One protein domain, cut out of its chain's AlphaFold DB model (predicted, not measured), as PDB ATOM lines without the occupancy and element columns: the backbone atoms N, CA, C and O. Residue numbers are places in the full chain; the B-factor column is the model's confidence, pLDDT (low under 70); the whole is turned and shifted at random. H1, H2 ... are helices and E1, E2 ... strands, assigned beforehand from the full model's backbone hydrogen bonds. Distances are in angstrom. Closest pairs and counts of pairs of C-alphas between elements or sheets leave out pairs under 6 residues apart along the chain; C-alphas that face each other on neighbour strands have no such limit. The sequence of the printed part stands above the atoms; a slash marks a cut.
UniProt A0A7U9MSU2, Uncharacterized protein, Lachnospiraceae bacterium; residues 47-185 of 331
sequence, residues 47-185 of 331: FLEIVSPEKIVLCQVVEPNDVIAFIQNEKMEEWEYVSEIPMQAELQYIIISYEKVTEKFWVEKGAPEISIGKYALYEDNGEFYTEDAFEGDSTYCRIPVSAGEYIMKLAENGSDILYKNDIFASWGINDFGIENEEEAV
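What this domain is: This is residues 47 to 185 of the 331 residues of an uncharacterized protein of Lachnospiraceae bacterium (UniProt A0A7U9MSU2). A strongly twisted antiparallel sheet of seven strands curls round helix H3, and H1 packs beside H3 on the same face. H4 and H5 are small helices that only graze the sheet, while residues 104 to 110, of which 104 to 108 belong to H2, stick out from the long pair E4 and E5. The printed part has 139 residues, with five named helices and seven named strands in the order E1 E2 H1 E3 E4 H2 E5 E6 E7 H3 H4 H5; the sheet runs E2 E1 E4 E5 E6 E7 E3. The class is mixed, helices and strands. The whole is compact, with a radius of gyration of the C-alphas of 15.7 A, and spans 44 by 33 by 28 A.

Where its parts are: E1, residues 47 to 51, begins at C-alpha 47 (10.505, 50.731, 0.010), and E2 is residues 57 to 61. H1, residues 64 to 74, is 15.6 A long. E3 is residues 80 to 82. E4, residues 90 to 100, is 31.7 A long and begins at C-alpha 90 (-13.836, 44.263, -2.455). H2 is residues 104 to 108. E5, residues 114 to 124, measures 33.2 A, E6, residues 127 to 134, 23.0 A, and E7, residues 137 to 143, 18.9 A. H3, residues 145 to 157, is 18.2 A long. H4 is residues 164 to 170, and H5, residues 178 to 184, ends at C-alpha 184 (12.053, 41.599, -11.457).

How they stand to each other: E1 and E2 form a hairpin, with N 50 and O 59 2.9 A apart. E1 and E4 are antiparallel, with N 49 and O 96 at 2.8 A. E4 and E5 are antiparallel neighbours, with N 95 and O 119 at 2.8 A. E5, E6 and E7 make a meander, each strand the antiparallel neighbour of the one before, with N 122 and O 129 at 2.8 A and N 132 and O 139 at 2.9 A; the edge strand E3 has N 80 and O 142 at 2.9 A. These pairs are within hydrogen-bond range. The closest C-alphas of H3 and E2 are those of Cys 59 and Ala 155, 5.5 A apart. H3 touches H1 with its residues 146 to 150 alone; their closest C-alphas, of Glu 74 and Ala 147, are 4.8 A apart, and they run opposite ways at a steep tilt of 41 degrees. H4 grazes the sheet with residues 164 to 168, and H5 with residues 180 to 184. H2 is not on the sheet. In H1, H2, H3, H4 and H5 every O i to N i+4 pair is within hydrogen-bond range.

The domain as a whole: The C-alphas farthest apart, of Glu 108 and Asn 125, are 47.3 A apart. The printed part has no cut and no long link. Mean pLDDT of the printed part is 82.3; residues 103 to 107, 109 to 111, 133 to 139 and 177 to 185 are under 70.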
ATOM      1  N   PHE A  47      11.702  49.884  -0.127       87.19
ATOM      2  CA  PHE A  47      10.505  50.731   0.010       87.19
ATOM      3  C   PHE A  47       9.237  50.012  -0.463       87.19
ATOM      4  O   PHE A  47       9.311  48.962  -1.102       87.19
ATOM      5  N   LEU A  48       8.067  50.586  -0.164       90.94
ATOM      6  CA  LEU A  48       6.768  50.049  -0.576       90.94
ATOM      7  C   LEU A  48       5.884  51.100  -1.253       90.94
ATOM      8  O   LEU A  48       5.972  52.288  -0.946       90.94
ATOM      9  N   GLU A  49       4.984  50.646  -2.121       93.00
ATOM     10  CA  GLU A  49       3.896  51.417  -2.718       93.00
ATOM     11  C   GLU A  49       2.542  50.815  -2.336       93.00
ATOM     12  O   GLU A  49       2.352  49.603  -2.418       93.00
ATOM     13  N   ILE A  50       1.583  51.672  -1.984       93.81
ATOM     14  CA  ILE A  50       0.169  51.304  -1.880       93.81
ATOM     15  C   ILE A  50      -0.549  51.885  -3.091       93.81
ATOM     16  O   ILE A  50      -0.550  53.101  -3.315       93.81
ATOM     17  N   VAL A  51      -1.148  51.006  -3.883       93.31
ATOM     18  CA  VAL A  51      -1.700  51.312  -5.200       93.31
ATOM     19  C   VAL A  51      -3.200  51.036  -5.198       93.31
ATOM     20  O   VAL A  51      -3.649  50.015  -4.686       93.31
ATOM     21  N   SER A  52      -3.991  51.939  -5.776       91.88
ATOM     22  CA  SER A  52      -5.439  51.749  -5.922       91.88
ATOM     23  C   SER A  52      -5.780  50.637  -6.931       91.88
ATOM     24  O   SER A  52      -4.936  50.284  -7.765       91.88
ATOM     25  N   PRO A  53      -7.026  50.125  -6.948       89.50
ATOM     26  CA  PRO A  53      -7.479  49.160  -7.954       89.50
ATOM     27  C   PRO A  53      -7.335  49.681  -9.396       89.50
ATOM     28  O   PRO A  53      -7.102  48.917 -10.331       89.50
ATOM     29  N   GLU A  54      -7.396  51.002  -9.589       88.44
ATOM     30  CA  GLU A  54      -7.160  51.688 -10.867       88.44
ATOM     31  C   GLU A  54      -5.673  51.898 -11.200       88.44
ATOM     32  O   GLU A  54      -5.352  52.593 -12.167       88.44
ATOM     33  N   LYS A  55      -4.762  51.284 -10.437       87.62
ATOM     34  CA  LYS A  55      -3.303  51.338 -10.622       87.62
ATOM     35  C   LYS A  55      -2.693  52.726 -10.406       87.62
ATOM     36  O   LYS A  55      -1.716  53.094 -11.058       87.62
ATOM     37  N   ILE A  56      -3.263  53.506  -9.491       91.44
ATOM     38  CA  ILE A  56      -2.731  54.813  -9.091       91.44
ATOM     39  C   ILE A  56      -1.954  54.639  -7.785       91.44
ATOM     40  O   ILE A  56      -2.515  54.155  -6.808       91.44
ATOM     41  N   VAL A  57      -0.678  55.041  -7.750       94.25
ATOM     42  CA  VAL A  57       0.112  55.045  -6.507       94.25
ATOM     43  C   VAL A  57      -0.444  56.120  -5.572       94.25
ATOM     44  O   VAL A  57      -0.448  57.302  -5.919       94.25
ATOM     45  N   LEU A  58      -0.938  55.703  -4.406       94.19
ATOM     46  CA  LEU A  58      -1.551  56.579  -3.402       94.19
ATOM     47  C   LEU A  58      -0.569  56.957  -2.294       94.19
ATOM     48  O   LEU A  58      -0.603  58.075  -1.783       94.19
ATOM     49  N   CYS A  59       0.305  56.024  -1.922       96.25
ATOM     50  CA  CYS A  59       1.271  56.194  -0.847       96.25
ATOM     51  C   CYS A  59       2.566  55.449  -1.182       96.25
ATOM     52  O   CYS A  59       2.527  54.362  -1.759       96.25
ATOM     53  N   GLN A  60       3.694  56.033  -0.792       94.50
ATOM     54  CA  GLN A  60       5.014  55.423  -0.784       94.50
ATOM     55  C   GLN A  60       5.582  55.453   0.637       94.50
ATOM     56  O   GLN A  60       5.630  56.502   1.280       94.50
ATOM     57  N   VAL A  61       6.048  54.298   1.104       90.31
ATOM     58  CA  VAL A  61       6.740  54.129   2.387       90.31
ATOM     59  C   VAL A  61       8.220  53.926   2.083       90.31
ATOM     60  O   VAL A  61       8.624  52.825   1.724       90.31
ATOM     61  N   VAL A  62       9.000  55.010   2.152       88.88
ATOM     62  CA  VAL A  62      10.394  55.051   1.660       88.88
ATOM     63  C   VAL A  62      11.422  55.092   2.785       88.88
ATOM     64  O   VAL A  62      12.502  54.528   2.654       88.88
ATOM     65  N   GLU A  63      11.111  55.761   3.894       86.50
ATOM     66  CA  GLU A  63      12.060  55.894   4.999       86.50
ATOM     67  C   GLU A  63      12.207  54.556   5.745       86.50
ATOM     68  O   GLU A  63      11.188  53.965   6.118       86.50
ATOM     69  N   PRO A  64      13.434  54.095   6.062       81.19
ATOM     70  CA  PRO A  64      13.648  52.782   6.679       81.19
ATOM     71  C   PRO A  64      12.838  52.547   7.961       81.19
ATOM     72  O   PRO A  64      12.299  51.466   8.175       81.19
ATOM     73  N   ASN A  65      12.682  53.570   8.808       83.31
ATOM     74  CA  ASN A  65      11.876  53.454  10.029       83.31
ATOM     75  C   ASN A  65      10.379  53.272   9.743       83.31
ATOM     76  O   ASN A  65       9.699  52.590  10.509       83.31
ATOM     77  N   ASP A  66       9.873  53.865   8.664       86.44
ATOM     78  CA  ASP A  66       8.472  53.731   8.271       86.44
ATOM     79  C   ASP A  66       8.228  52.368   7.607       86.44
ATOM     80  O   ASP A  66       7.183  51.763   7.836       86.44
ATOM     81  N   VAL A  67       9.218  51.833   6.879       82.06
ATOM     82  CA  VAL A  67       9.219  50.446   6.377       82.06
ATOM     83  C   VAL A  67       9.182  49.450   7.541       82.06
ATOM     84  O   VAL A  67       8.332  48.562   7.570       82.06
ATOM     85  N   ILE A  68      10.031  49.640   8.557       78.44
ATOM     86  CA  ILE A  68      10.017  48.823   9.781       78.44
ATOM     87  C   ILE A  68       8.650  48.902  10.469       78.44
ATOM     88  O   ILE A  68       8.096  47.878  10.873       78.44
ATOM     89  N   ALA A  69       8.092  50.109  10.598       83.75
ATOM     90  CA  ALA A  69       6.779  50.301  11.197       83.75
ATOM     91  C   ALA A  69       5.675  49.618  10.379       83.75
ATOM     92  O   ALA A  69       4.769  49.037  10.972       83.75
ATOM     93  N   PHE A  70       5.750  49.653   9.048       86.19
ATOM     94  CA  PHE A  70       4.816  48.952   8.174       86.19
ATOM     95  C   PHE A  70       4.821  47.448   8.458       86.19
ATOM     96  O   PHE A  70       3.795  46.916   8.874       86.19
ATOM     97  N   ILE A  71       5.990  46.808   8.368       79.94
ATOM     98  CA  ILE A  71       6.156  45.358   8.574       79.94
ATOM     99  C   ILE A  71       5.669  44.940   9.973       79.94
ATOM    100  O   ILE A  71       4.991  43.931  10.143       79.94
ATOM    101  N   GLN A  72       5.959  45.737  11.006       79.00
ATOM    102  CA  GLN A  72       5.489  45.452  12.367       79.00
ATOM    103  C   GLN A  72       3.966  45.566  12.523       79.00
ATOM    104  O   GLN A  72       3.377  44.832  13.315       79.00
ATOM    105  N   ASN A  73       3.320  46.493  11.810       87.25
ATOM    106  CA  ASN A  73       1.869  46.671  11.886       87.25
ATOM    107  C   ASN A  73       1.095  45.668  11.021       87.25
ATOM    108  O   ASN A  73      -0.103  45.505  11.251       87.25
ATOM    109  N   GLU A  74       1.757  44.957  10.104       82.50
ATOM    110  CA  GLU A  74       1.152  43.824   9.399       82.50
ATOM    111  C   GLU A  74       0.826  42.660  10.343       82.50
ATOM    112  O   GLU A  74      -0.144  41.949  10.089       82.50
ATOM    113  N   LYS A  75       1.567  42.500  11.454       80.56
ATOM    114  CA  LYS A  75       1.349  41.449  12.471       80.56
ATOM    115  C   LYS A  75       1.227  40.055  11.862       80.56
ATOM    116  O   LYS A  75       0.238  39.344  12.052       80.56
ATOM    117  N   MET A  76       2.224  39.684  11.074       70.88
ATOM    118  CA  MET A  76       2.175  38.473  10.259       70.88
ATOM    119  C   MET A  76       2.074  37.180  11.078       70.88
ATOM    120  O   MET A  76       1.540  36.191  10.592       70.88
ATOM    121  N   GLU A  77       2.504  37.199  12.342       70.19
ATOM    122  CA  GLU A  77       2.290  36.119  13.315       70.19
ATOM    123  C   GLU A  77       0.809  35.791  13.551       70.19
ATOM    124  O   GLU A  77       0.487  34.689  13.994       70.19
ATOM    125  N   GLU A  78      -0.082  36.753  13.310       79.38
ATOM    126  CA  GLU A  78      -1.524  36.632  13.522       79.38
ATOM    127  C   GLU A  78      -2.281  36.320  12.214       79.38
ATOM    128  O   GLU A  78      -3.512  36.280  12.225       79.38
ATOM    129  N   TRP A  79      -1.591  36.131  11.081       83.31
ATOM    130  CA  TRP A  79      -2.238  35.821   9.802       83.31
ATOM    131  C   TRP A  79      -2.730  34.373   9.771       83.31
ATOM    132  O   TRP A  79      -2.060  33.449  10.231       83.31
ATOM    133  N   GLU A  80      -3.905  34.167   9.185       77.94
ATOM    134  CA  GLU A  80      -4.531  32.853   9.076       77.94
ATOM    135  C   GLU A  80      -4.732  32.476   7.610       77.94
ATOM    136  O   GLU A  80      -5.463  33.157   6.893       77.94
ATOM    137  N   TYR A  81      -4.143  31.363   7.168       76.38
ATOM    138  CA  TYR A  81      -4.409  30.827   5.833       76.38
ATOM    139  C   TYR A  81      -5.885  30.446   5.677       76.38
ATOM    140  O   TYR A  81      -6.459  29.762   6.529       76.38
ATOM    141  N   VAL A  82      -6.483  30.854   4.559       73.94
ATOM    142  CA  VAL A  82      -7.856  30.514   4.176       73.94
ATOM    143  C   VAL A  82      -7.865  29.879   2.788       73.94
ATOM    144  O   VAL A  82      -6.986  30.129   1.969       73.94
ATOM    145  N   SER A  83      -8.850  29.024   2.514       73.06
ATOM    146  CA  SER A  83      -8.971  28.350   1.215       73.06
ATOM    147  C   SER A  83      -9.386  29.297   0.089       73.06
ATOM    148  O   SER A  83      -9.032  29.074  -1.063       73.06
ATOM    149  N   GLU A  84     -10.147  30.341   0.418       82.50
ATOM    150  CA  GLU A  84     -10.631  31.340  -0.529       82.50
ATOM    151  C   GLU A  84     -10.933  32.671   0.167       82.50
ATOM    152  O   GLU A  84     -11.251  32.714   1.360       82.50
ATOM    153  N   ILE A  85     -10.858  33.758  -0.603       85.06
ATOM    154  CA  ILE A  85     -11.363  35.074  -0.201       85.06
ATOM    155  C   ILE A  85     -12.882  35.098  -0.423       85.06
ATOM    156  O   ILE A  85     -13.345  34.612  -1.462       85.06
ATOM    157  N   PRO A  86     -13.681  35.668   0.504       89.62
ATOM    158  CA  PRO A  86     -15.121  35.787   0.318       89.62
ATOM    159  C   PRO A  86     -15.476  36.447  -1.018       89.62
ATOM    160  O   PRO A  86     -14.935  37.489  -1.371       89.62
ATOM    161  N   MET A  87     -16.431  35.871  -1.753       87.50
ATOM    162  CA  MET A  87     -16.798  36.340  -3.098       87.50
ATOM    163  C   MET A  87     -17.277  37.805  -3.130       87.50
ATOM    164  O   MET A  87     -17.188  38.464  -4.162       87.50
ATOM    165  N   GLN A  88     -17.821  38.300  -2.017       91.50
ATOM    166  CA  GLN A  88     -18.263  39.684  -1.854       91.50
ATOM    167  C   GLN A  88     -17.155  40.658  -1.430       91.50
ATOM    168  O   GLN A  88     -17.437  41.850  -1.352       91.50
ATOM    169  N   ALA A  89     -15.947  40.174  -1.124       93.69
ATOM    170  CA  ALA A  89     -14.855  41.030  -0.688       93.69
ATOM    171  C   ALA A  89     -14.418  41.966  -1.820       93.69
ATOM    172  O   ALA A  89     -14.241  41.549  -2.968       93.69
ATOM    173  N   GLU A  90     -14.230  43.239  -1.495       95.62
ATOM    174  CA  GLU A  90     -13.836  44.263  -2.455       95.62
ATOM    175  C   GLU A  90     -12.326  44.491  -2.392       95.62
ATOM    176  O   GLU A  90     -11.766  44.697  -1.313       95.62
ATOM    177  N   LEU A  91     -11.667  44.481  -3.555       95.56
ATOM    178  CA  LEU A  91     -10.257  44.851  -3.677       95.56
ATOM    179  C   LEU A  91     -10.081  46.314  -3.258       95.56
ATOM    180  O   LEU A  91     -10.587  47.214  -3.928       95.56
ATOM    181  N   GLN A  92      -9.328  46.540  -2.185       95.88
ATOM    182  CA  GLN A  92      -9.026  47.872  -1.673       95.88
ATOM    183  C   GLN A  92      -7.736  48.408  -2.282       95.88
ATOM    184  O   GLN A  92      -7.741  49.488  -2.867       95.88
ATOM    185  N   TYR A  93      -6.639  47.651  -2.181       92.62
ATOM    186  CA  TYR A  93      -5.319  48.099  -2.625       92.62
ATOM    187  C   TYR A  93      -4.452  46.957  -3.146       92.62
ATOM    188  O   TYR A  93      -4.656  45.792  -2.819       92.62
ATOM    189  N   ILE A  94      -3.438  47.319  -3.924       89.81
ATOM    190  CA  ILE A  94      -2.307  46.467  -4.276       89.81
ATOM    191  C   ILE A  94      -1.086  47.039  -3.561       89.81
ATOM    192  O   ILE A  94      -0.774  48.220  -3.713       89.81
ATOM    193  N   ILE A  95      -0.409  46.208  -2.780       89.38
ATOM    194  CA  ILE A  95       0.815  46.566  -2.075       89.38
ATOM    195  C   ILE A  95       1.973  46.016  -2.895       89.38
ATOM    196  O   ILE A  95       1.971  44.837  -3.248       89.38
ATOM    197  N   ILE A  96       2.942  46.870  -3.219       85.44
ATOM    198  CA  ILE A  96       4.140  46.495  -3.972       85.44
ATOM    199  C   ILE A  96       5.365  46.850  -3.138       85.44
ATOM    200  O   ILE A  96       5.503  47.995  -2.717       85.44
ATOM    201  N   SER A  97       6.263  45.901  -2.906       83.06
ATOM    202  CA  SER A  97       7.539  46.126  -2.227       83.06
ATOM    203  C   SER A  97       8.703  46.027  -3.192       83.06
ATOM    204  O   SER A  97       8.700  45.203  -4.100       83.06
ATOM    205  N   TYR A  98       9.724  46.840  -2.951       83.06
ATOM    206  CA  TYR A  98      10.969  46.867  -3.701       83.06
ATOM    207  C   TYR A  98      12.128  46.730  -2.726       83.06
ATOM    208  O   TYR A  98      12.201  47.496  -1.769       83.06
ATOM    209  N   GLU A  99      13.043  45.802  -2.980       82.12
ATOM    210  CA  GLU A  99      14.233  45.580  -2.154       82.12
ATOM    211  C   GLU A  99      15.460  45.363  -3.040       82.12
ATOM    212  O   GLU A  99      15.399  44.629  -4.028       82.12
ATOM    213  N   LYS A 100      16.596  45.975  -2.699       81.44
ATOM    214  CA  LYS A 100      17.847  45.708  -3.410       81.44
ATOM    215  C   LYS A 100      18.415  44.338  -3.045       81.44
ATOM    216  O   LYS A 100      18.648  44.026  -1.878       81.44
ATOM    217  N   VAL A 101      18.730  43.543  -4.064       75.88
ATOM    218  CA  VAL A 101      19.345  42.226  -3.882       75.88
ATOM    219  C   VAL A 101      20.827  42.404  -3.557       75.88
ATOM    220  O   VAL A 101      21.634  42.772  -4.408       75.88
ATOM    221  N   THR A 102      21.192  42.144  -2.302       74.06
ATOM    222  CA  THR A 102      22.575  42.278  -1.806       74.06
ATOM    223  C   THR A 102      23.227  40.942  -1.463       74.06
ATOM    224  O   THR A 102      24.452  40.858  -1.346       74.06
ATOM    225  N   GLU A 103      22.432  39.879  -1.336       69.00
ATOM    226  CA  GLU A 103      22.926  38.540  -1.047       69.00
ATOM    227  C   GLU A 103      23.824  38.031  -2.183       69.00
ATOM    228  O   GLU A 103      23.385  37.811  -3.316       69.00
ATOM    229  N   LYS A 104      25.104  37.811  -1.857       67.56
ATOM    230  CA  LYS A 104      26.157  37.444  -2.813       67.56
ATOM    231  C   LYS A 104      25.778  36.240  -3.677       67.56
ATOM    232  O   LYS A 104      26.052  36.259  -4.871       67.56
ATOM    233  N   PHE A 105      25.132  35.233  -3.092       64.06
ATOM    234  CA  PHE A 105      24.675  34.055  -3.821       64.06
ATOM    235  C   PHE A 105      23.751  34.430  -4.994       64.06
ATOM    236  O   PHE A 105      24.018  34.049  -6.131       64.06
ATOM    237  N   TRP A 106      22.716  35.242  -4.755       63.91
ATOM    238  CA  TRP A 106      21.757  35.656  -5.790       63.91
ATOM    239  C   TRP A 106      22.379  36.562  -6.834       63.91
ATOM    240  O   TRP A 106      22.119  36.403  -8.026       63.91
ATOM    241  N   VAL A 107      23.264  37.458  -6.401       69.94
ATOM    242  CA  VAL A 107      24.031  38.313  -7.311       69.94
ATOM    243  C   VAL A 107      24.907  37.463  -8.241       69.94
ATOM    244  O   VAL A 107      24.901  37.671  -9.452       69.94
ATOM    245  N   GLU A 108      25.621  36.463  -7.712       71.56
ATOM    246  CA  GLU A 108      26.450  35.545  -8.507       71.56
ATOM    247  C   GLU A 108      25.624  34.665  -9.452       71.56
ATOM    248  O   GLU A 108      26.081  34.325 -10.544       71.56
ATOM    249  N   LYS A 109      24.389  34.339  -9.062       65.88
ATOM    250  CA  LYS A 109      23.417  33.603  -9.874       65.88
ATOM    251  C   LYS A 109      22.666  34.466 -10.891       65.88
ATOM    252  O   LYS A 109      21.829  33.956 -11.636       65.88
ATOM    253  N   GLY A 110      22.975  35.759 -10.964       68.38
ATOM    254  CA  GLY A 110      22.367  36.672 -11.924       68.38
ATOM    255  C   GLY A 110      20.892  36.949 -11.637       68.38
ATOM    256  O   GLY A 110      20.112  37.104 -12.581       68.38
ATOM    257  N   ALA A 111      20.504  36.980 -10.359       69.06
ATOM    258  CA  ALA A 111      19.224  37.540  -9.946       69.06
ATOM    259  C   ALA A 111      19.125  39.025 -10.358       69.06
ATOM    260  O   ALA A 111      20.156  39.692 -10.525       69.06
ATOM    261  N   PRO A 112      17.907  39.560 -10.541       71.19
ATOM    262  CA  PRO A 112      17.706  40.992 -10.739       71.19
ATOM    263  C   PRO A 112      18.315  41.813  -9.593       71.19
ATOM    264  O   PRO A 112      18.344  41.366  -8.451       71.19
ATOM    265  N   GLU A 113      18.770  43.036  -9.880       78.50
ATOM    266  CA  GLU A 113      19.330  43.931  -8.849       78.50
ATOM    267  C   GLU A 113      18.274  44.387  -7.827       78.50
ATOM    268  O   GLU A 113      18.617  44.796  -6.718       78.50
ATOM    269  N   ILE A 114      16.994  44.302  -8.198       77.62
ATOM    270  CA  ILE A 114      15.843  44.658  -7.370       77.62
ATOM    271  C   ILE A 114      14.894  43.468  -7.333       77.62
ATOM    272  O   ILE A 114      14.490  42.969  -8.381       77.62
ATOM    273  N   SER A 115      14.526  43.036  -6.135       74.75
ATOM    274  CA  SER A 115      13.413  42.124  -5.905       74.75
ATOM    275  C   SER A 115      12.127  42.925  -5.766       74.75
ATOM    276  O   SER A 115      12.103  43.944  -5.072       74.75
ATOM    277  N   ILE A 116      11.067  42.459  -6.428       74.81
ATOM    278  CA  ILE A 116       9.738  43.059  -6.348       74.81
ATOM    279  C   ILE A 116       8.774  42.043  -5.764       74.81
ATOM    280  O   ILE A 116       8.651  40.939  -6.291       74.81
ATOM    281  N   GLY A 117       8.066  42.453  -4.717       73.12
ATOM    282  CA  GLY A 117       6.961  41.699  -4.151       73.12
ATOM    283  C   GLY A 117       5.631  42.402  -4.363       73.12
ATOM    284  O   GLY A 117       5.587  43.626  -4.453       73.12
ATOM    285  N   LYS A 118       4.543  41.636  -4.472       78.69
ATOM    286  CA  LYS A 118       3.207  42.173  -4.731       78.69
ATOM    287  C   LYS A 118       2.151  41.312  -4.053       78.69
ATOM    288  O   LYS A 118       2.159  40.107  -4.241       78.69
ATOM    289  N   TYR A 119       1.213  41.937  -3.351       81.38
ATOM    290  CA  TYR A 119      -0.007  41.273  -2.893       81.38
ATOM    291  C   TYR A 119      -1.208  42.224  -2.969       81.38
ATOM    292  O   TYR A 119      -1.062  43.449  -2.965       81.38
ATOM    293  N   ALA A 120      -2.408  41.664  -3.071       89.00
ATOM    294  CA  ALA A 120      -3.666  42.400  -3.072       89.00
ATOM    295  C   ALA A 120      -4.319  42.358  -1.686       89.00
ATOM    296  O   ALA A 120      -4.283  41.328  -1.019       89.00
ATOM    297  N   LEU A 121      -4.925  43.469  -1.262       92.88
ATOM    298  CA  LEU A 121      -5.689  43.599  -0.021       92.88
ATOM    299  C   LEU A 121      -7.178  43.740  -0.345       92.88
ATOM    300  O   LEU A 121      -7.578  44.676  -1.038       92.88
ATOM    301  N   TYR A 122      -7.989  42.857   0.220       95.25
ATOM    302  CA  TYR A 122      -9.442  42.842   0.113       95.25
ATOM    303  C   TYR A 122     -10.094  43.138   1.465       95.25
ATOM    304  O   TYR A 122      -9.533  42.824   2.516       95.25
ATOM    305  N   GLU A 123     -11.299  43.703   1.432       96.88
ATOM    306  CA  GLU A 123     -12.129  43.968   2.611       96.88
ATOM    307  C   GLU A 123     -13.533  43.382   2.426       96.88
ATOM    308  O   GLU A 123     -14.113  43.471   1.345       96.88
ATOM    309  N   ASP A 124     -14.064  42.758   3.478       95.38
ATOM    310  CA  ASP A 124     -15.445  42.278   3.547       95.38
ATOM    311  C   ASP A 124     -16.013  42.487   4.956       95.38
ATOM    312  O   ASP A 124     -15.641  41.794   5.903       95.38
ATOM    313  N   ASN A 125     -16.963  43.413   5.097       92.50
ATOM    314  CA  ASN A 125     -17.707  43.655   6.339       92.50
ATOM    315  C   ASN A 125     -16.825  43.928   7.582       92.50
ATOM    316  O   ASN A 125     -17.184  43.560   8.704       92.50
ATOM    317  N   GLY A 126     -15.703  44.617   7.398       93.31
ATOM    318  CA  GLY A 126     -14.724  44.979   8.422       93.31
ATOM    319  C   GLY A 126     -13.616  43.947   8.634       93.31
ATOM    320  O   GLY A 126     -12.725  44.191   9.445       93.31
ATOM    321  N   GLU A 127     -13.654  42.819   7.924       97.06
ATOM    322  CA  GLU A 127     -12.580  41.826   7.891       97.06
ATOM    323  C   GLU A 127     -11.682  42.064   6.674       97.06
ATOM    324  O   GLU A 127     -12.132  42.568   5.643       97.06
ATOM    325  N   PHE A 128     -10.411  41.677   6.783       96.06
ATOM    326  CA  PHE A 128      -9.417  41.912   5.742       96.06
ATOM    327  C   PHE A 128      -8.744  40.620   5.303       96.06
ATOM    328  O   PHE A 128      -8.426  39.748   6.118       96.06
ATOM    329  N   TYR A 129      -8.486  40.539   4.003       90.75
ATOM    330  CA  TYR A 129      -7.881  39.384   3.363       90.75
ATOM    331  C   TYR A 129      -6.764  39.825   2.433       90.75
ATOM    332  O   TYR A 129      -6.858  40.876   1.805       90.75
ATOM    333  N   THR A 130      -5.725  39.013   2.315       86.94
ATOM    334  CA  THR A 130      -4.675  39.201   1.321       86.94
ATOM    335  C   THR A 130      -4.692  38.069   0.310       86.94
ATOM    336  O   THR A 130      -4.947  36.915   0.652       86.94
ATOM    337  N   GLU A 131      -4.446  38.422  -0.946       82.75
ATOM    338  CA  GLU A 131      -4.129  37.485  -2.014       82.75
ATOM    339  C   GLU A 131      -2.704  37.753  -2.465       82.75
ATOM    340  O   GLU A 131      -2.377  38.848  -2.929       82.75
ATOM    341  N   ASP A 132      -1.877  36.731  -2.353       73.81
ATOM    342  CA  ASP A 132      -0.567  36.701  -2.965       73.81
ATOM    343  C   ASP A 132      -0.586  35.731  -4.137       73.81
ATOM    344  O   ASP A 132      -0.812  34.537  -3.951       73.81
ATOM    345  N   ALA A 133      -0.382  36.256  -5.340       60.59
ATOM    346  CA  ALA A 133      -0.313  35.458  -6.550       60.59
ATOM    347  C   ALA A 133       1.158  35.219  -6.892       60.59
ATOM    348  O   ALA A 133       1.847  36.118  -7.380       60.59
ATOM    349  N   PHE A 134       1.619  33.989  -6.680       51.94
ATOM    350  CA  PHE A 134       2.996  33.598  -6.934       51.94
ATOM    351  C   PHE A 134       3.046  32.402  -7.885       51.94
ATOM    352  O   PHE A 134       2.527  31.330  -7.586       51.94
ATOM    353  N   GLU A 135       3.683  32.575  -9.048       46.22
ATOM    354  CA  GLU A 135       3.965  31.487 -10.003       46.22
ATOM    355  C   GLU A 135       2.743  30.593 -10.347       46.22
ATOM    356  O   GLU A 135       2.892  29.421 -10.688       46.22
ATOM    357  N   GLY A 136       1.528  31.162 -10.337       45.88
ATOM    358  CA  GLY A 136       0.283  30.501 -10.766       45.88
ATOM    359  C   GLY A 136      -0.558  29.919  -9.638       45.88
ATOM    360  O   GLY A 136      -1.685  29.496  -9.891       45.88
ATOM    361  N   ASP A 137      -0.047  29.956  -8.413       46.91
ATOM    362  CA  ASP A 137      -0.807  29.626  -7.218       46.91
ATOM    363  C   ASP A 137      -1.109  30.917  -6.448       46.91
ATOM    364  O   ASP A 137      -0.230  31.751  -6.219       46.91
ATOM    365  N   SER A 138      -2.374  31.094  -6.064       62.69
ATOM    366  CA  SER A 138      -2.778  32.180  -5.173       62.69
ATOM    367  C   SER A 138      -2.839  31.650  -3.747       62.69
ATOM    368  O   SER A 138      -3.540  30.675  -3.464       62.69
ATOM    369  N   THR A 139      -2.128  32.311  -2.842       68.00
ATOM    370  CA  THR A 139      -2.235  32.080  -1.406       68.00
ATOM    371  C   THR A 139      -3.145  33.136  -0.802       68.00
ATOM    372  O   THR A 139      -2.967  34.331  -1.045       68.00
ATOM    373  N   TYR A 140      -4.114  32.694  -0.004       77.25
ATOM    374  CA  TYR A 140      -5.068  33.582   0.645       77.25
ATOM    375  C   TYR A 140      -4.881  33.554   2.155       77.25
ATOM    376  O   TYR A 140      -4.857  32.485   2.774       77.25
ATOM    377  N   CYS A 141      -4.813  34.736   2.758       81.94
ATOM    378  CA  CYS A 141      -4.731  34.885   4.204       81.94
ATOM    379  C   CYS A 141      -5.822  35.831   4.692       81.94
ATOM    380  O   CYS A 141      -6.076  36.865   4.085       81.94
ATOM    381  N   ARG A 142      -6.442  35.512   5.825       86.56
ATOM    382  CA  ARG A 142      -7.143  36.494   6.648       86.56
ATOM    383  C   ARG A 142      -6.116  37.190   7.533       86.56
ATOM    384  O   ARG A 142      -5.331  36.516   8.202       86.56
ATOM    385  N   ILE A 143      -6.145  38.517   7.562       87.81
ATOM    386  CA  ILE A 143      -5.216  39.324   8.362       87.81
ATOM    387  C   ILE A 143      -5.948  39.988   9.534       87.81
ATOM    388  O   ILE A 143      -7.167  40.178   9.475       87.81
ATOM    389  N   PRO A 144      -5.240  40.388  10.604       92.88
ATOM    390  CA  PRO A 144      -5.856  41.126  11.696       92.88
ATOM    391  C   PRO A 144      -6.519  42.411  11.208       92.88
ATOM    392  O   PRO A 144      -5.918  43.183  10.460       92.88
ATOM    393  N   VAL A 145      -7.707  42.714  11.734       97.00
ATOM    394  CA  VAL A 145      -8.424  43.968  11.438       97.00
ATOM    395  C   VAL A 145      -7.527  45.189  11.652       97.00
ATOM    396  O   VAL A 145      -7.496  46.090  10.823       97.00
ATOM    397  N   SER A 146      -6.707  45.184  12.711       96.50
ATOM    398  CA  SER A 146      -5.770  46.282  12.976       96.50
ATOM    399  C   SER A 146      -4.711  46.473  11.886       96.50
ATOM    400  O   SER A 146      -4.261  47.598  11.689       96.50
ATOM    401  N   ALA A 147      -4.290  45.396  11.217       93.06
ATOM    402  CA  ALA A 147      -3.325  45.459  10.121       93.06
ATOM    403  C   ALA A 147      -3.984  46.033   8.859       93.06
ATOM    404  O   ALA A 147      -3.464  46.977   8.264       93.06
ATOM    405  N   GLY A 148      -5.182  45.548   8.514       95.12
ATOM    406  CA  GLY A 148      -5.967  46.093   7.405       95.12
ATOM    407  C   GLY A 148      -6.293  47.578   7.583       95.12
ATOM    408  O   GLY A 148      -6.000  48.388   6.704       95.12
ATOM    409  N   GLU A 149      -6.792  47.978   8.756       96.81
ATOM    410  CA  GLU A 149      -7.068  49.385   9.088       96.81
ATOM    411  C   GLU A 149      -5.812  50.271   9.025       96.81
ATOM    412  O   GLU A 149      -5.890  51.437   8.626       96.81
ATOM    413  N   TYR A 150      -4.646  49.740   9.407       96.88
ATOM    414  CA  TYR A 150      -3.378  50.459   9.304       96.88
ATOM    415  C   TYR A 150      -3.019  50.761   7.842       96.88
ATOM    416  O   TYR A 150      -2.715  51.913   7.521       96.88
ATOM    417  N   ILE A 151      -3.124  49.767   6.952       95.00
ATOM    418  CA  ILE A 151      -2.862  49.936   5.514       95.00
ATOM    419  C   ILE A 151      -3.868  50.918   4.896       95.00
ATOM    420  O   ILE A 151      -3.462  51.852   4.201       95.00
ATOM    421  N   MET A 152      -5.161  50.778   5.214       95.75
ATOM    422  CA  MET A 152      -6.212  51.707   4.770       95.75
ATOM    423  C   MET A 152      -5.871  53.153   5.137       95.75
ATOM    424  O   MET A 152      -5.919  54.051   4.299       95.75
ATOM    425  N   LYS A 153      -5.446  53.377   6.383       97.06
ATOM    426  CA  LYS A 153      -5.081  54.705   6.875       97.06
ATOM    427  C   LYS A 153      -3.851  55.287   6.174       97.06
ATOM    428  O   LYS A 153      -3.795  56.500   5.972       97.06
ATOM    429  N   LEU A 154      -2.854  54.469   5.831       96.00
ATOM    430  CA  LEU A 154      -1.703  54.931   5.047       96.00
ATOM    431  C   LEU A 154      -2.137  55.393   3.654       96.00
ATOM    432  O   LEU A 154      -1.761  56.488   3.233       96.00
ATOM    433  N   ALA A 155      -2.983  54.611   2.982       94.88
ATOM    434  CA  ALA A 155      -3.518  54.959   1.670       94.88
ATOM    435  C   ALA A 155      -4.365  56.244   1.696       94.88
ATOM    436  O   ALA A 155      -4.209  57.099   0.827       94.88
ATOM    437  N   GLU A 156      -5.219  56.413   2.711       94.94
ATOM    438  CA  GLU A 156      -6.064  57.603   2.881       94.94
ATOM    439  C   GLU A 156      -5.263  58.880   3.158       94.94
ATOM    440  O   GLU A 156      -5.615  59.955   2.665       94.94
ATOM    441  N   ASN A 157      -4.198  58.784   3.962       95.19
ATOM    442  CA  ASN A 157      -3.322  59.926   4.230       95.19
ATOM    443  C   ASN A 157      -2.484  60.293   3.000       95.19
ATOM    444  O   ASN A 157      -2.205  61.475   2.782       95.19
ATOM    445  N   GLY A 158      -2.097  59.282   2.219       92.50
ATOM    446  CA  GLY A 158      -1.208  59.402   1.075       92.50
ATOM    447  C   GLY A 158       0.214  59.824   1.451       92.50
ATOM    448  O   GLY A 158       0.560  60.008   2.621       92.50
ATOM    449  N   SER A 159       1.057  59.986   0.437       92.50
ATOM    450  CA  SER A 159       2.388  60.585   0.571       92.50
ATOM    451  C   SER A 159       2.733  61.418  -0.661       92.50
ATOM    452  O   SER A 159       2.062  61.342  -1.694       92.50
ATOM    453  N   ASP A 160       3.816  62.189  -0.576       91.12
ATOM    454  CA  ASP A 160       4.459  62.697  -1.784       91.12
ATOM    455  C   ASP A 160       5.050  61.506  -2.556       91.12
ATOM    456  O   ASP A 160       5.734  60.662  -1.974       91.12
ATOM    457  N   ILE A 161       4.748  61.419  -3.854       94.19
ATOM    458  CA  ILE A 161       5.185  60.311  -4.710       94.19
ATOM    459  C   ILE A 161       6.487  60.701  -5.407       94.19
ATOM    460  O   ILE A 161       6.525  61.636  -6.213       94.19
ATOM    461  N   LEU A 162       7.554  59.976  -5.093       90.44
ATOM    462  CA  LEU A 162       8.861  60.093  -5.721       90.44
ATOM    463  C   LEU A 162       8.933  59.224  -6.977       90.44
ATOM    464  O   LEU A 162       8.269  58.190  -7.105       90.44
ATOM    465  N   TYR A 163       9.783  59.632  -7.918       89.12
ATOM    466  CA  TYR A 163      10.083  58.801  -9.073       89.12
ATOM    467  C   TYR A 163      10.963  57.624  -8.638       89.12
ATOM    468  O   TYR A 163      12.026  57.832  -8.059       89.12
ATOM    469  N   LYS A 164      10.544  56.385  -8.932       88.88
ATOM    470  CA  LYS A 164      11.239  55.165  -8.477       88.88
ATOM    471  C   LYS A 164      12.726  55.161  -8.817       88.88
ATOM    472  O   LYS A 164      13.539  54.801  -7.974       88.88
ATOM    473  N   ASN A 165      13.105  55.634 -10.009       87.81
ATOM    474  CA  ASN A 165      14.518  55.661 -10.399       87.81
ATOM    475  C   ASN A 165      15.352  56.640  -9.569       87.81
ATOM    476  O   ASN A 165      16.556  56.437  -9.475       87.81
ATOM    477  N   ASP A 166      14.752  57.660  -8.951       90.81
ATOM    478  CA  ASP A 166      15.477  58.525  -8.017       90.81
ATOM    479  C   ASP A 166      15.781  57.768  -6.712       90.81
ATOM    480  O   ASP A 166      16.880  57.892  -6.167       90.81
ATOM    481  N   ILE A 167      14.848  56.922  -6.252       90.44
ATOM    482  CA  ILE A 167      15.054  56.020  -5.109       90.44
ATOM    483  C   ILE A 167      16.117  54.970  -5.464       90.44
ATOM    484  O   ILE A 167      17.118  54.845  -4.763       90.44
ATOM    485  N   PHE A 168      15.976  54.276  -6.593       90.62
ATOM    486  CA  PHE A 168      16.930  53.253  -7.034       90.62
ATOM    487  C   PHE A 168      18.335  53.812  -7.293       90.62
ATOM    488  O   PHE A 168      19.329  53.172  -6.943       90.62
ATOM    489  N   ALA A 169      18.447  55.038  -7.814       89.56
ATOM    490  CA  ALA A 169      19.733  55.708  -7.978       89.56
ATOM    491  C   ALA A 169      20.428  55.955  -6.631       89.56
ATOM    492  O   ALA A 169      21.655  55.864  -6.552       89.56
ATOM    493  N   SER A 170      19.666  56.210  -5.558       89.69
ATOM    494  CA  SER A 170      20.219  56.323  -4.201       89.69
ATOM    495  C   SER A 170      20.819  55.003  -3.695       89.69
ATOM    496  O   SER A 170      21.792  55.027  -2.945       89.69
ATOM    497  N   TRP A 171      20.322  53.868  -4.195       89.00
ATOM    498  CA  TRP A 171      20.867  52.526  -3.958       89.00
ATOM    499  C   TRP A 171      22.010  52.159  -4.923       89.00
ATOM    500  O   TRP A 171      22.566  51.061  -4.862       89.00
ATOM    501  N   GLY A 172      22.384  53.065  -5.833       88.44
ATOM    502  CA  GLY A 172      23.431  52.853  -6.834       88.44
ATOM    503  C   GLY A 172      22.971  52.157  -8.119       88.44
ATOM    504  O   GLY A 172      23.821  51.840  -8.953       88.44
ATOM    505  N   ILE A 173      21.666  51.954  -8.310       86.31
ATOM    506  CA  ILE A 173      21.084  51.332  -9.506       86.31
ATOM    507  C   ILE A 173      20.661  52.441 -10.472       86.31
ATOM    508  O   ILE A 173      19.719  53.190 -10.216       86.31
ATOM    509  N   ASN A 174      21.372  52.558 -11.593       79.19
ATOM    510  CA  ASN A 174      21.057  53.516 -12.651       79.19
ATOM    511  C   ASN A 174      20.448  52.739 -13.826       79.19
ATOM    512  O   ASN A 174      21.017  51.734 -14.231       79.19
ATOM    513  N   ASP A 175      19.324  53.212 -14.369       71.56
ATOM    514  CA  ASP A 175      18.610  52.618 -15.516       71.56
ATOM    515  C   ASP A 175      17.689  51.414 -15.212       71.56
ATOM    516  O   ASP A 175      17.582  50.474 -16.000       71.56
ATOM    517  N   PHE A 176      16.930  51.464 -14.108       75.81
ATOM    518  CA  PHE A 176      15.770  50.578 -13.944       75.81
ATOM    519  C   PHE A 176      14.648  50.988 -14.924       75.81
ATOM    520  O   PHE A 176      14.124  52.105 -14.862       75.81
ATOM    521  N   GLY A 177      14.330  50.120 -15.890       68.88
ATOM    522  CA  GLY A 177      13.280  50.328 -16.896       68.88
ATOM    523  C   GLY A 177      12.103  49.364 -16.730       68.88
ATOM    524  O   GLY A 177      12.204  48.390 -15.997       68.88
ATOM    525  N   ILE A 178      11.001  49.602 -17.449       60.28
ATOM    526  CA  ILE A 178       9.777  48.769 -17.397       60.28
ATOM    527  C   ILE A 178      10.070  47.295 -17.727       60.28
ATOM    528  O   ILE A 178       9.537  46.405 -17.077       60.28
ATOM    529  N   GLU A 179      10.965  47.028 -18.685       56.91
ATOM    530  CA  GLU A 179      11.405  45.658 -18.999       56.91
ATOM    531  C   GLU A 179      12.108  44.997 -17.800       56.91
ATOM    532  O   GLU A 179      11.915  43.811 -17.552       56.91
ATOM    533  N   ASN A 180      12.851  45.771 -16.997       59.09
ATOM    534  CA  ASN A 180      13.470  45.274 -15.767       59.09
ATOM    535  C   ASN A 180      12.430  45.065 -14.659       59.09
ATOM    536  O   ASN A 180      12.625  44.186 -13.832       59.09
ATOM    537  N   GLU A 181      11.341  45.843 -14.635       59.38
ATOM    538  CA  GLU A 181      10.225  45.645 -13.702       59.38
ATOM    539  C   GLU A 181       9.490  44.335 -14.005       59.38
ATOM    540  O   GLU A 181       9.265  43.560 -13.088       59.38
ATOM    541  N   GLU A 182       9.214  44.016 -15.273       59.19
ATOM    542  CA  GLU A 182       8.629  42.721 -15.668       59.19
ATOM    543  C   GLU A 182       9.583  41.525 -15.491       59.19
ATOM    544  O   GLU A 182       9.119  40.399 -15.333       59.19
ATOM    545  N   GLU A 183      10.905  41.726 -15.543       53.00
ATOM    546  CA  GLU A 183      11.889  40.684 -15.201       53.00
ATOM    547  C   GLU A 183      12.062  40.500 -13.684       53.00
ATOM    548  O   GLU A 183      12.356  39.393 -13.228       53.00
ATOM    549  N   ALA A 184      11.930  41.585 -12.913       50.25
ATOM    550  CA  ALA A 184      12.053  41.599 -11.457       50.25
ATOM    551  C   ALA A 184      10.765  41.154 -10.752       50.25
ATOM    552  O   ALA A 184      10.829  40.561  -9.675       50.25
ATOM    553  N   VAL A 185       9.610  41.395 -11.378       51.09
ATOM    554  CA  VAL A 185       8.355  40.714 -11.073       51.09
ATOM    555  C   VAL A 185       8.480  39.300 -11.622       51.09
ATOM    556  O   VAL A 185       8.586  39.075 -12.825       51.09
TER     557      VAL A 185